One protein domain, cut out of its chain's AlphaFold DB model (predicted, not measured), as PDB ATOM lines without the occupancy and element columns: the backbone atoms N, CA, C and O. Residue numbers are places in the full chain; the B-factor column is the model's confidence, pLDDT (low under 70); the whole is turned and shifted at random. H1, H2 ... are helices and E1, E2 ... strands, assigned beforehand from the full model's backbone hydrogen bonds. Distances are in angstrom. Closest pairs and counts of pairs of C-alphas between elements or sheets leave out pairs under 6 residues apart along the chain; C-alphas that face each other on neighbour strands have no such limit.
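This is residues 27 to 97 of the 253 residues of an uncharacterized protein of Marinomonas pollencensis (UniProt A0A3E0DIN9). A five-stranded sheet, E6 E5 E4 E1 E7, curls like part of a small barrel, and the short hairpin E2 and E3 sits across its open side, next to edge strand E6. The one helix, H1, leads from edge strand E6 toward edge strand E7 and packs on the curled sheet and on E2. The printed part has 71 residues, with seven named strands and one named helix in the order E1 E2 E3 E4 E5 E6 H1 E7. Both sheets are antiparallel, and the class is mixed, helices and strands. The whole is compact, with a radius of gyration of the C-alphas of 11.5 A and spans of 39 by 28 by 25 A.

Start with the longest strand, E4, residues 52 to 58: find C-alpha 52 at (18.452, 50.180, -21.802) and go 16.8 A to C-alpha 58. E5, residues 63 to 68, comes back over 16.7 A, and E6, residues 77 to 80, spans 10.2 A. On the other side of E4 is E1, residues 27 to 30, 9.7 A long, beginning at C-alpha 27 at (16.892, 46.121, -25.978). E7, residues 93 to 96, spans 9.5 A and ends at C-alpha 96 at (16.287, 40.965, -26.067). E2, residues 41 to 43, and E3, residues 46 to 48, are 6.4 A each. H1, residues 81 to 89, runs 12.2 A.

Look first at E4, E5 and E6, a meander, each strand the antiparallel neighbour of the one before; E4 and E5, and E5 and E6, are hairpins. N 55 and O 65 are 2.9 A apart, and N 64 and O 79 are 2.8 A apart. At E4 and E1, N 28 and O 52 are 2.8 A apart; at E1 and E7, N 94 and O 29 are 2.8 A apart. The sheet is strongly twisted. In the hairpin of E2 and E3, N 48 and O 41 are 2.8 A apart. The closest C-alphas of E3 and E6 are those of Thr 46 and Val 79, 6.7 A. H1 is on the five-stranded sheet at a height of 8.0 A, only just over none of its strands, with 2 C-alphas each falling on E5, E1 and E7. Its closest C-alphas to E2 are those of Asp 83 and Ile 43, 5.8 A, and to E7 those of Ala 87 and Val 93, 5.7 A. In H1 every O i to N i+4 pair is within hydrogen-bond range. E4 and E7 are apart.

The two C-alphas farthest apart are those of Tyr 35 and Asp 60, 39.5 A. The printed part has no cut and no long link; E1 to E2, with 10 residues, and E5 to E6, with 8, are short. The mean pLDDT of the printed part is 75.8, and it is under 70 at residues 27 to 39, 70 to 71 and 95 to 97.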
ATOM      1  N   VAL A  27      16.952  45.879 -27.403       57.12
ATOM      2  CA  VAL A  27      16.892  46.121 -25.978       57.12
ATOM      3  C   VAL A  27      17.912  45.247 -25.300       57.12
ATOM      4  O   VAL A  27      17.981  44.039 -25.516       57.12
ATOM      5  N   ILE A  28      18.684  45.888 -24.444       64.06
ATOM      6  CA  ILE A  28      19.613  45.240 -23.554       64.06
ATOM      7  C   ILE A  28      18.976  45.280 -22.175       64.06
ATOM      8  O   ILE A  28      18.793  46.341 -21.572       64.06
ATOM      9  N   LYS A  29      18.583  44.101 -21.700       64.75
ATOM     10  CA  LYS A  29      18.172  43.924 -20.313       64.75
ATOM     11  C   LYS A  29      19.400  43.662 -19.468       64.75
ATOM     12  O   LYS A  29      20.288  42.916 -19.880       64.75
ATOM     13  N   LEU A  30      19.422  44.256 -18.285       64.94
ATOM     14  CA  LEU A  30      20.385  43.847 -17.274       64.94
ATOM     15  C   LEU A  30      19.990  42.455 -16.771       64.94
ATOM     16  O   LEU A  30      18.822  42.060 -16.879       64.94
ATOM     17  N   LYS A  31      20.959  41.678 -16.285       62.56
ATOM     18  CA  LYS A  31      20.683  40.373 -15.678       62.56
ATOM     19  C   LYS A  31      19.579  40.510 -14.621       62.56
ATOM     20  O   LYS A  31      19.584  41.456 -13.838       62.56
ATOM     21  N   GLU A  32      18.628  39.575 -14.610       52.47
ATOM     22  CA  GLU A  32      17.584  39.557 -13.583       52.47
ATOM     23  C   GLU A  32      18.239  39.352 -12.213       52.47
ATOM     24  O   GLU A  32      18.758  38.278 -11.905       52.47
ATOM     25  N   SER A  33      18.239  40.403 -11.394       45.97
ATOM     26  CA  SER A  33      18.511  40.288  -9.971       45.97
ATOM     27  C   SER A  33      17.352  39.520  -9.341       45.97
ATOM     28  O   SER A  33      16.193  39.958  -9.392       45.97
ATOM     29  N   ASN A  34      17.641  38.386  -8.715       40.09
ATOM     30  CA  ASN A  34      16.692  37.808  -7.776       40.09
ATOM     31  C   ASN A  34      16.461  38.875  -6.692       40.09
ATOM     32  O   ASN A  34      17.428  39.312  -6.084       40.09
ATOM     33  N   TYR A  35      15.213  39.290  -6.463       41.06
ATOM     34  CA  TYR A  35      14.815  40.269  -5.431       41.06
ATOM     35  C   TYR A  35      14.968  41.768  -5.754       41.06
ATOM     36  O   TYR A  35      15.481  42.522  -4.944       41.06
ATOM     37  N   GLY A  36      14.391  42.245  -6.862       48.38
ATOM     38  CA  GLY A  36      13.847  43.619  -6.957       48.38
ATOM     39  C   GLY A  36      14.824  44.812  -6.944       48.38
ATOM     40  O   GLY A  36      14.398  45.913  -7.292       48.38
ATOM     41  N   GLU A  37      16.096  44.612  -6.613       52.47
ATOM     42  CA  GLU A  37      17.188  45.576  -6.747       52.47
ATOM     43  C   GLU A  37      18.031  45.199  -7.962       52.47
ATOM     44  O   GLU A  37      18.774  44.227  -7.930       52.47
ATOM     45  N   VAL A  38      17.888  45.952  -9.056       58.00
ATOM     46  CA  VAL A  38      18.697  45.736 -10.260       58.00
ATOM     47  C   VAL A  38      20.121  46.197  -9.961       58.00
ATOM     48  O   VAL A  38      20.363  47.401  -9.868       58.00
ATOM     49  N   ASP A  39      21.039  45.245  -9.805       65.69
ATOM     50  CA  ASP A  39      22.454  45.545  -9.600       65.69
ATOM     51  C   ASP A  39      23.008  46.365 -10.784       65.69
ATOM     52  O   ASP A  39      22.699  46.059 -11.945       65.69
ATOM     53  N   PRO A  40      23.819  47.411 -10.528       73.06
ATOM     54  CA  PRO A  40      24.512  48.130 -11.589       73.06
ATOM     55  C   PRO A  40      25.387  47.174 -12.400       73.06
ATOM     56  O   PRO A  40      26.177  46.413 -11.844       73.06
ATOM     57  N   VAL A  41      25.295  47.267 -13.724       78.69
ATOM     58  CA  VAL A  41      26.215  46.581 -14.637       78.69
ATOM     59  C   VAL A  41      27.192  47.597 -15.200       78.69
ATOM     60  O   VAL A  41      26.792  48.667 -15.660       78.69
ATOM     61  N   VAL A  42      28.478  47.270 -15.178       83.38
ATOM     62  CA  VAL A  42      29.532  48.128 -15.717       83.38
ATOM     63  C   VAL A  42      29.929  47.605 -17.091       83.38
ATOM     64  O   VAL A  42      30.444  46.505 -17.212       83.38
ATOM     65  N   ILE A  43      29.691  48.404 -18.132       82.31
ATOM     66  CA  ILE A  43      30.117  48.104 -19.504       82.31
ATOM     67  C   ILE A  43      31.307  49.012 -19.818       82.31
ATOM     68  O   ILE A  43      31.142  50.225 -20.005       82.31
ATOM     69  N   GLY A  44      32.511  48.441 -19.808       84.31
ATOM     70  CA  GLY A  44      33.759  49.198 -19.905       84.31
ATOM     71  C   GLY A  44      33.924  50.149 -18.716       84.31
ATOM     72  O   GLY A  44      34.033  49.719 -17.573       84.31
ATOM     73  N   ALA A  45      33.899  51.459 -18.973       84.94
ATOM     74  CA  ALA A  45      33.914  52.498 -17.933       84.94
ATOM     75  C   ALA A  45      32.518  53.061 -17.591       84.94
ATOM     76  O   ALA A  45      32.399  54.001 -16.804       84.94
ATOM     77  N   THR A  46      31.454  52.544 -18.215       85.00
ATOM     78  CA  THR A  46      30.105  53.110 -18.099       85.00
ATOM     79  C   THR A  46      29.216  52.241 -17.226       85.00
ATOM     80  O   THR A  46      28.874  51.118 -17.582       85.00
ATOM     81  N   GLU A  47      28.754  52.803 -16.115       85.81
ATOM     82  CA  GLU A  47      27.770  52.160 -15.250       85.81
ATOM     83  C   GLU A  47      26.351  52.286 -15.829       85.81
ATOM     84  O   GLU A  47      25.873  53.386 -16.149       85.81
ATOM     85  N   ILE A  48      25.650  51.162 -15.945       81.88
ATOM     86  CA  ILE A  48      24.270  51.043 -16.407       81.88
ATOM     87  C   ILE A  48      23.411  50.532 -15.247       81.88
ATOM     88  O   ILE A  48      23.565  49.412 -14.778       81.88
ATOM     89  N   LEU A  49      22.482  51.378 -14.802       78.19
ATOM     90  CA  LEU A  49      21.636  51.152 -13.620       78.19
ATOM     91  C   LEU A  49      20.236  50.620 -13.962       78.19
ATOM     92  O   LEU A  49      19.416  50.391 -13.080       78.19
ATOM     93  N   ALA A  50      19.897  50.546 -15.249       73.88
ATOM     94  CA  ALA A  50      18.567  50.164 -15.700       73.88
ATOM     95  C   ALA A  50      18.606  49.541 -17.093       73.88
ATOM     96  O   ALA A  50      19.472  49.873 -17.908       73.88
ATOM     97  N   ASP A  51      17.588  48.727 -17.385       75.25
ATOM     98  CA  ASP A  51      17.287  48.246 -18.735       75.25
ATOM     99  C   ASP A  51      17.376  49.393 -19.746       75.25
ATOM    100  O   ASP A  51      16.790  50.470 -19.546       75.25
ATOM    101  N   SER A  52      18.108  49.152 -20.829       77.31
ATOM    102  CA  SER A  52      18.452  50.180 -21.802       77.31
ATOM    103  C   SER A  52      18.176  49.722 -23.233       77.31
ATOM    104  O   SER A  52      18.278  48.552 -23.585       77.31
ATOM    105  N   LEU A  53      17.791  50.676 -24.066       79.12
ATOM    106  CA  LEU A  53      17.546  50.554 -25.491       79.12
ATOM    107  C   LEU A  53      18.783  51.045 -26.236       79.12
ATOM    108  O   LEU A  53      19.242  52.156 -25.972       79.12
ATOM    109  N   ILE A  54      19.280  50.271 -27.195       80.56
ATOM    110  CA  ILE A  54      20.223  50.800 -28.179       80.56
ATOM    111  C   ILE A  54      19.440  51.716 -29.121       80.56
ATOM    112  O   ILE A  54      18.541  51.258 -29.824       80.56
ATOM    113  N   VAL A  55      19.767  53.008 -29.109       77.12
ATOM    114  CA  VAL A  55      19.115  54.021 -29.957       77.12
ATOM    115  C   VAL A  55      19.920  54.369 -31.204       77.12
ATOM    116  O   VAL A  55      19.353  54.886 -32.157       77.12
ATOM    117  N   HIS A  56      21.226  54.100 -31.201       81.75
ATOM    118  CA  HIS A  56      22.105  54.310 -32.347       81.75
ATOM    119  C   HIS A  56      23.372  53.456 -32.203       81.75
ATOM    120  O   HIS A  56      23.859  53.247 -31.087       81.75
ATOM    121  N   ILE A  57      23.903  52.982 -33.329       82.31
ATOM    122  CA  ILE A  57      25.192  52.292 -33.425       82.31
ATOM    123  C   ILE A  57      26.005  53.017 -34.492       82.31
ATOM    124  O   ILE A  57      25.582  53.090 -35.642       82.31
ATOM    125  N   ASP A  58      27.166  53.525 -34.100       83.69
ATOM    126  CA  ASP A  58      28.149  54.113 -35.001       83.69
ATOM    127  C   ASP A  58      29.273  53.089 -35.185       83.69
ATOM    128  O   ASP A  58      30.128  52.900 -34.311       83.69
ATOM    129  N   HIS A  59      29.215  52.368 -36.305       81.31
ATOM    130  CA  HIS A  59      30.183  51.326 -36.633       81.31
ATOM    131  C   HIS A  59      31.576  51.899 -36.913       81.31
ATOM    132  O   HIS A  59      32.558  51.277 -36.510       81.31
ATOM    133  N   ASP A  60      31.664  53.088 -37.512       82.12
ATOM    134  CA  ASP A  60      32.936  53.722 -37.876       82.12
ATOM    135  C   ASP A  60      33.741  54.102 -36.634       82.12
ATOM    136  O   ASP A  60      34.961  53.947 -36.586       82.12
ATOM    137  N   ARG A  61      33.048  54.561 -35.585       81.62
ATOM    138  CA  ARG A  61      33.668  54.899 -34.296       81.62
ATOM    139  C   ARG A  61      33.673  53.741 -33.301       81.62
ATOM    140  O   ARG A  61      34.209  53.898 -32.205       81.62
ATOM    141  N   GLY A  62      33.062  52.607 -33.646       84.38
ATOM    142  CA  GLY A  62      32.979  51.430 -32.787       84.38
ATOM    143  C   GLY A  62      32.168  51.655 -31.506       84.38
ATOM    144  O   GLY A  62      32.524  51.108 -30.461       84.38
ATOM    145  N   VAL A  63      31.109  52.474 -31.542       86.81
ATOM    146  CA  VAL A  63      30.343  52.870 -30.342       86.81
ATOM    147  C   VAL A  63      28.843  52.631 -30.492       86.81
ATOM    148  O   VAL A  63      28.265  52.781 -31.564       86.81
ATOM    149  N   ALA A  64      28.194  52.288 -29.383       85.94
ATOM    150  CA  ALA A  64      26.747  52.179 -29.269       85.94
ATOM    151  C   ALA A  64      26.214  53.212 -28.270       85.94
ATOM    152  O   ALA A  64      26.866  53.553 -27.278       85.94
ATOM    153  N   PHE A  65      25.005  53.703 -28.523       87.75
ATOM    154  CA  PHE A  65      24.331  54.683 -27.680       87.75
ATOM    155  C   PHE A  65      23.121  54.045 -27.009       87.75
ATOM    156  O   PHE A  65      22.204  53.566 -27.674       87.75
ATOM    157  N   LEU A  66      23.124  54.049 -25.677       86.12
ATOM    158  CA  LEU A  66      22.144  53.372 -24.833       86.12
ATOM    159  C   LEU A  66      21.244  54.383 -24.116       86.12
ATOM    160  O   LEU A  66      21.736  55.299 -23.460       86.12
ATOM    161  N   MET A  67      19.929  54.198 -24.180       84.50
ATOM    162  CA  MET A  67      18.945  55.028 -23.483       84.50
ATOM    163  C   MET A  67      18.114  54.191 -22.512       84.50
ATOM    164  O   MET A  67      17.631  53.118 -22.848       84.50
ATOM    165  N   ASN A  68      17.905  54.694 -21.302       79.50
ATOM    166  CA  ASN A  68      17.102  54.046 -20.269       79.50
ATOM    167  C   ASN A  68      15.638  53.831 -20.705       79.50
ATOM    168  O   ASN A  68      15.005  54.727 -21.256       79.50
ATOM    169  N   ILE A  69      15.076  52.662 -20.381       70.31
ATOM    170  CA  ILE A  69      13.719  52.278 -20.805       70.31
ATOM    171  C   ILE A  69      12.636  52.665 -19.787       70.31
ATOM    172  O   ILE A  69      11.532  53.051 -20.167       70.31
ATOM    173  N   ARG A  70      12.921  52.527 -18.487       64.06
ATOM    174  CA  ARG A  70      11.900  52.566 -17.414       64.06
ATOM    175  C   ARG A  70      11.706  53.928 -16.751       64.06
ATOM    176  O   ARG A  70      10.853  54.073 -15.881       64.06
ATOM    177  N   THR A  71      12.513  54.914 -17.113       67.00
ATOM    178  CA  THR A  71      12.479  56.261 -16.531       67.00
ATOM    179  C   THR A  71      12.411  57.299 -17.646       67.00
ATOM    180  O   THR A  71      12.495  56.935 -18.816       67.00
ATOM    181  N   LYS A  72      12.235  58.580 -17.289       71.38
ATOM    182  CA  LYS A  72      12.230  59.707 -18.235       71.38
ATOM    183  C   LYS A  72      13.292  59.513 -19.322       71.38
ATOM    184  O   LYS A  72      14.435  59.257 -18.936       71.38
ATOM    185  N   PRO A  73      12.977  59.673 -20.619       73.81
ATOM    186  CA  PRO A  73      13.990  59.677 -21.663       73.81
ATOM    187  C   PRO A  73      15.092  60.679 -21.304       73.81
ATOM    188  O   PRO A  73      14.826  61.863 -21.076       73.81
ATOM    189  N   LYS A  74      16.320  60.181 -21.155       82.00
ATOM    190  CA  LYS A  74      17.511  60.979 -20.848       82.00
ATOM    191  C   LYS A  74      18.480  60.910 -22.019       82.00
ATOM    192  O   LYS A  74      18.344  60.074 -22.908       82.00
ATOM    193  N   ARG A  75      19.495  61.777 -21.977       88.19
ATOM    194  CA  ARG A  75      20.626  61.733 -22.905       88.19
ATOM    195  C   ARG A  75      21.196  60.302 -22.970       88.19
ATOM    196  O   ARG A  75      21.497  59.758 -21.902       88.19
ATOM    197  N   PRO A  76      21.378  59.726 -24.171       88.75
ATOM    198  CA  PRO A  76      21.999  58.424 -24.336       88.75
ATOM    199  C   PRO A  76      23.385  58.366 -23.695       88.75
ATOM    200  O   PRO A  76      24.116  59.356 -23.651       88.75
ATOM    201  N   LYS A  77      23.743  57.192 -23.187       90.38
ATOM    202  CA  LYS A  77      25.090  56.865 -22.728       90.38
ATOM    203  C   LYS A  77      25.861  56.239 -23.880       90.38
ATOM    204  O   LYS A  77      25.350  55.344 -24.543       90.38
ATOM    205  N   LYS A  78      27.084  56.707 -24.098       91.12
ATOM    206  CA  LYS A  78      28.003  56.169 -25.102       91.12
ATOM    207  C   LYS A  78      28.776  54.999 -24.492       91.12
ATOM    208  O   LYS A  78      29.380  55.179 -23.440       91.12
ATOM    209  N   VAL A  79      28.779  53.849 -25.158       88.94
ATOM    210  CA  VAL A  79      29.569  52.662 -24.786       88.94
ATOM    211  C   VAL A  79      30.331  52.143 -26.004       88.94
ATOM    212  O   VAL A  79      29.880  52.340 -27.133       88.94
ATOM    213  N   ALA A  80      31.480  51.497 -25.807       89.44
ATOM    214  CA  ALA A  80      32.183  50.838 -26.905       89.44
ATOM    215  C   ALA A  80      31.447  49.550 -27.311       89.44
ATOM    216  O   ALA A  80      30.912  48.832 -26.466       89.44
ATOM    217  N   ILE A  81      31.412  49.253 -28.612       88.38
ATOM    218  CA  ILE A  81      30.773  48.039 -29.144       88.38
ATOM    219  C   ILE A  81      31.509  46.782 -28.664       88.38
ATOM    220  O   ILE A  81      30.871  45.761 -28.420       88.38
ATOM    221  N   THR A  82      32.834  46.850 -28.506       85.75
ATOM    222  CA  THR A  82      33.659  45.756 -27.968       85.75
ATOM    223  C   THR A  82      33.204  45.370 -26.567       85.75
ATOM    224  O   THR A  82      32.777  44.237 -26.361       85.75
ATOM    225  N   ASP A  83      33.162  46.340 -25.656       88.19
ATOM    226  CA  ASP A  83      32.788  46.142 -24.254       88.19
ATOM    227  C   ASP A  83      31.339  45.652 -24.140       88.19
ATOM    228  O   ASP A  83      31.001  44.804 -23.317       88.19
ATOM    229  N   LEU A  84      30.460  46.165 -25.007       85.12
ATOM    230  CA  LEU A  84      29.069  45.735 -25.068       85.12
ATOM    231  C   LEU A  84      28.939  44.265 -25.484       85.12
ATOM    232  O   LEU A  84      28.150  43.523 -24.900       85.12
ATOM    233  N   ASN A  85      29.703  43.844 -26.492       84.00
ATOM    234  CA  ASN A  85      29.712  42.458 -26.949       84.00
ATOM    235  C   ASN A  85      30.289  41.522 -25.885       84.00
ATOM    236  O   ASN A  85      29.742  40.437 -25.688       84.00
ATOM    237  N   GLU A  86      31.338  41.940 -25.179       82.62
ATOM    238  CA  GLU A  86      31.904  41.195 -24.052       82.62
ATOM    239  C   GLU A  86      30.874  41.011 -22.934       82.62
ATOM    240  O   GLU A  86      30.632  39.880 -22.517       82.62
ATOM    241  N   ALA A  87      30.173  42.079 -22.538       81.31
ATOM    242  CA  ALA A  87      29.117  42.015 -21.525       81.31
ATOM    243  C   ALA A  87      27.945  41.096 -21.935       81.31
ATOM    244  O   ALA A  87      27.313  40.446 -21.095       81.31
ATOM    245  N   ILE A  88      27.634  41.015 -23.238       81.06
ATOM    246  CA  ILE A  88      26.635  40.073 -23.771       81.06
ATOM    247  C   ILE A  88      27.152  38.630 -23.674       81.06
ATOM    248  O   ILE A  88      26.409  37.729 -23.281       81.06
ATOM    249  N   GLN A  89      28.417  38.394 -24.032       81.62
ATOM    250  CA  GLN A  89      29.034  37.065 -23.990       81.62
ATOM    251  C   GLN A  89      29.204  36.553 -22.552       81.62
ATOM    252  O   GLN A  89      28.942  35.376 -22.294       81.62
ATOM    253  N   SER A  90      29.559  37.434 -21.610       80.50
ATOM    254  CA  SER A  90      29.672  37.124 -20.178       80.50
ATOM    255  C   SER A  90      28.315  36.957 -19.480       80.50
ATOM    256  O   SER A  90      28.257  36.503 -18.336       80.50
ATOM    257  N   LYS A  91      27.205  37.244 -20.182       76.75
ATOM    258  CA  LYS A  91      25.822  37.210 -19.672       76.75
ATOM    259  C   LYS A  91      25.562  38.202 -18.530       76.75
ATOM    260  O   LYS A  91      24.628  38.005 -17.748       76.75
ATOM    261  N   GLU A  92      26.358  39.262 -18.432       74.75
ATOM    262  CA  GLU A  92      26.067  40.417 -17.571       74.75
ATOM    263  C   GLU A  92      24.874  41.208 -18.100       74.75
ATOM    264  O   GLU A  92      24.044  41.709 -17.337       74.75
ATOM    265  N   VAL A  93      24.748  41.245 -19.426       76.00
ATOM    266  CA  VAL A  93      23.585  41.794 -20.106       76.00
ATOM    267  C   VAL A  93      22.978  40.790 -21.075       76.00
ATOM    268  O   VAL A  93      23.652  39.936 -21.650       76.00
ATOM    269  N   ILE A  94      21.669  40.896 -21.270       72.50
ATOM    270  CA  ILE A  94      20.898  40.009 -22.131       72.50
ATOM    271  C   ILE A  94      20.322  40.831 -23.276       72.50
ATOM    272  O   ILE A  94      19.517  41.744 -23.078       72.50
ATOM    273  N   ARG A  95      20.699  40.464 -24.501       69.38
ATOM    274  CA  ARG A  95      20.108  41.004 -25.726       69.38
ATOM    275  C   ARG A  95      18.701  40.438 -25.905       69.38
ATOM    276  O   ARG A  95      18.518  39.234 -26.074       69.38
ATOM    277  N   VAL A  96      17.701  41.310 -25.903       66.06
ATOM    278  CA  VAL A  96      16.287  40.965 -26.067       66.06
ATOM    279  C   VAL A  96      15.751  41.615 -27.337       66.06
ATOM    280  O   VAL A  96      15.743  42.835 -27.484       66.06
ATOM    281  N   ARG A  97      15.245  40.784 -28.255       53.59
ATOM    282  CA  ARG A  97      14.629  41.243 -29.512       53.59
ATOM    283  C   ARG A  97      13.195  41.752 -29.347       53.59
ATOM    284  O   ARG A  97      12.692  42.456 -30.210       53.59
TER     285      ARG A  97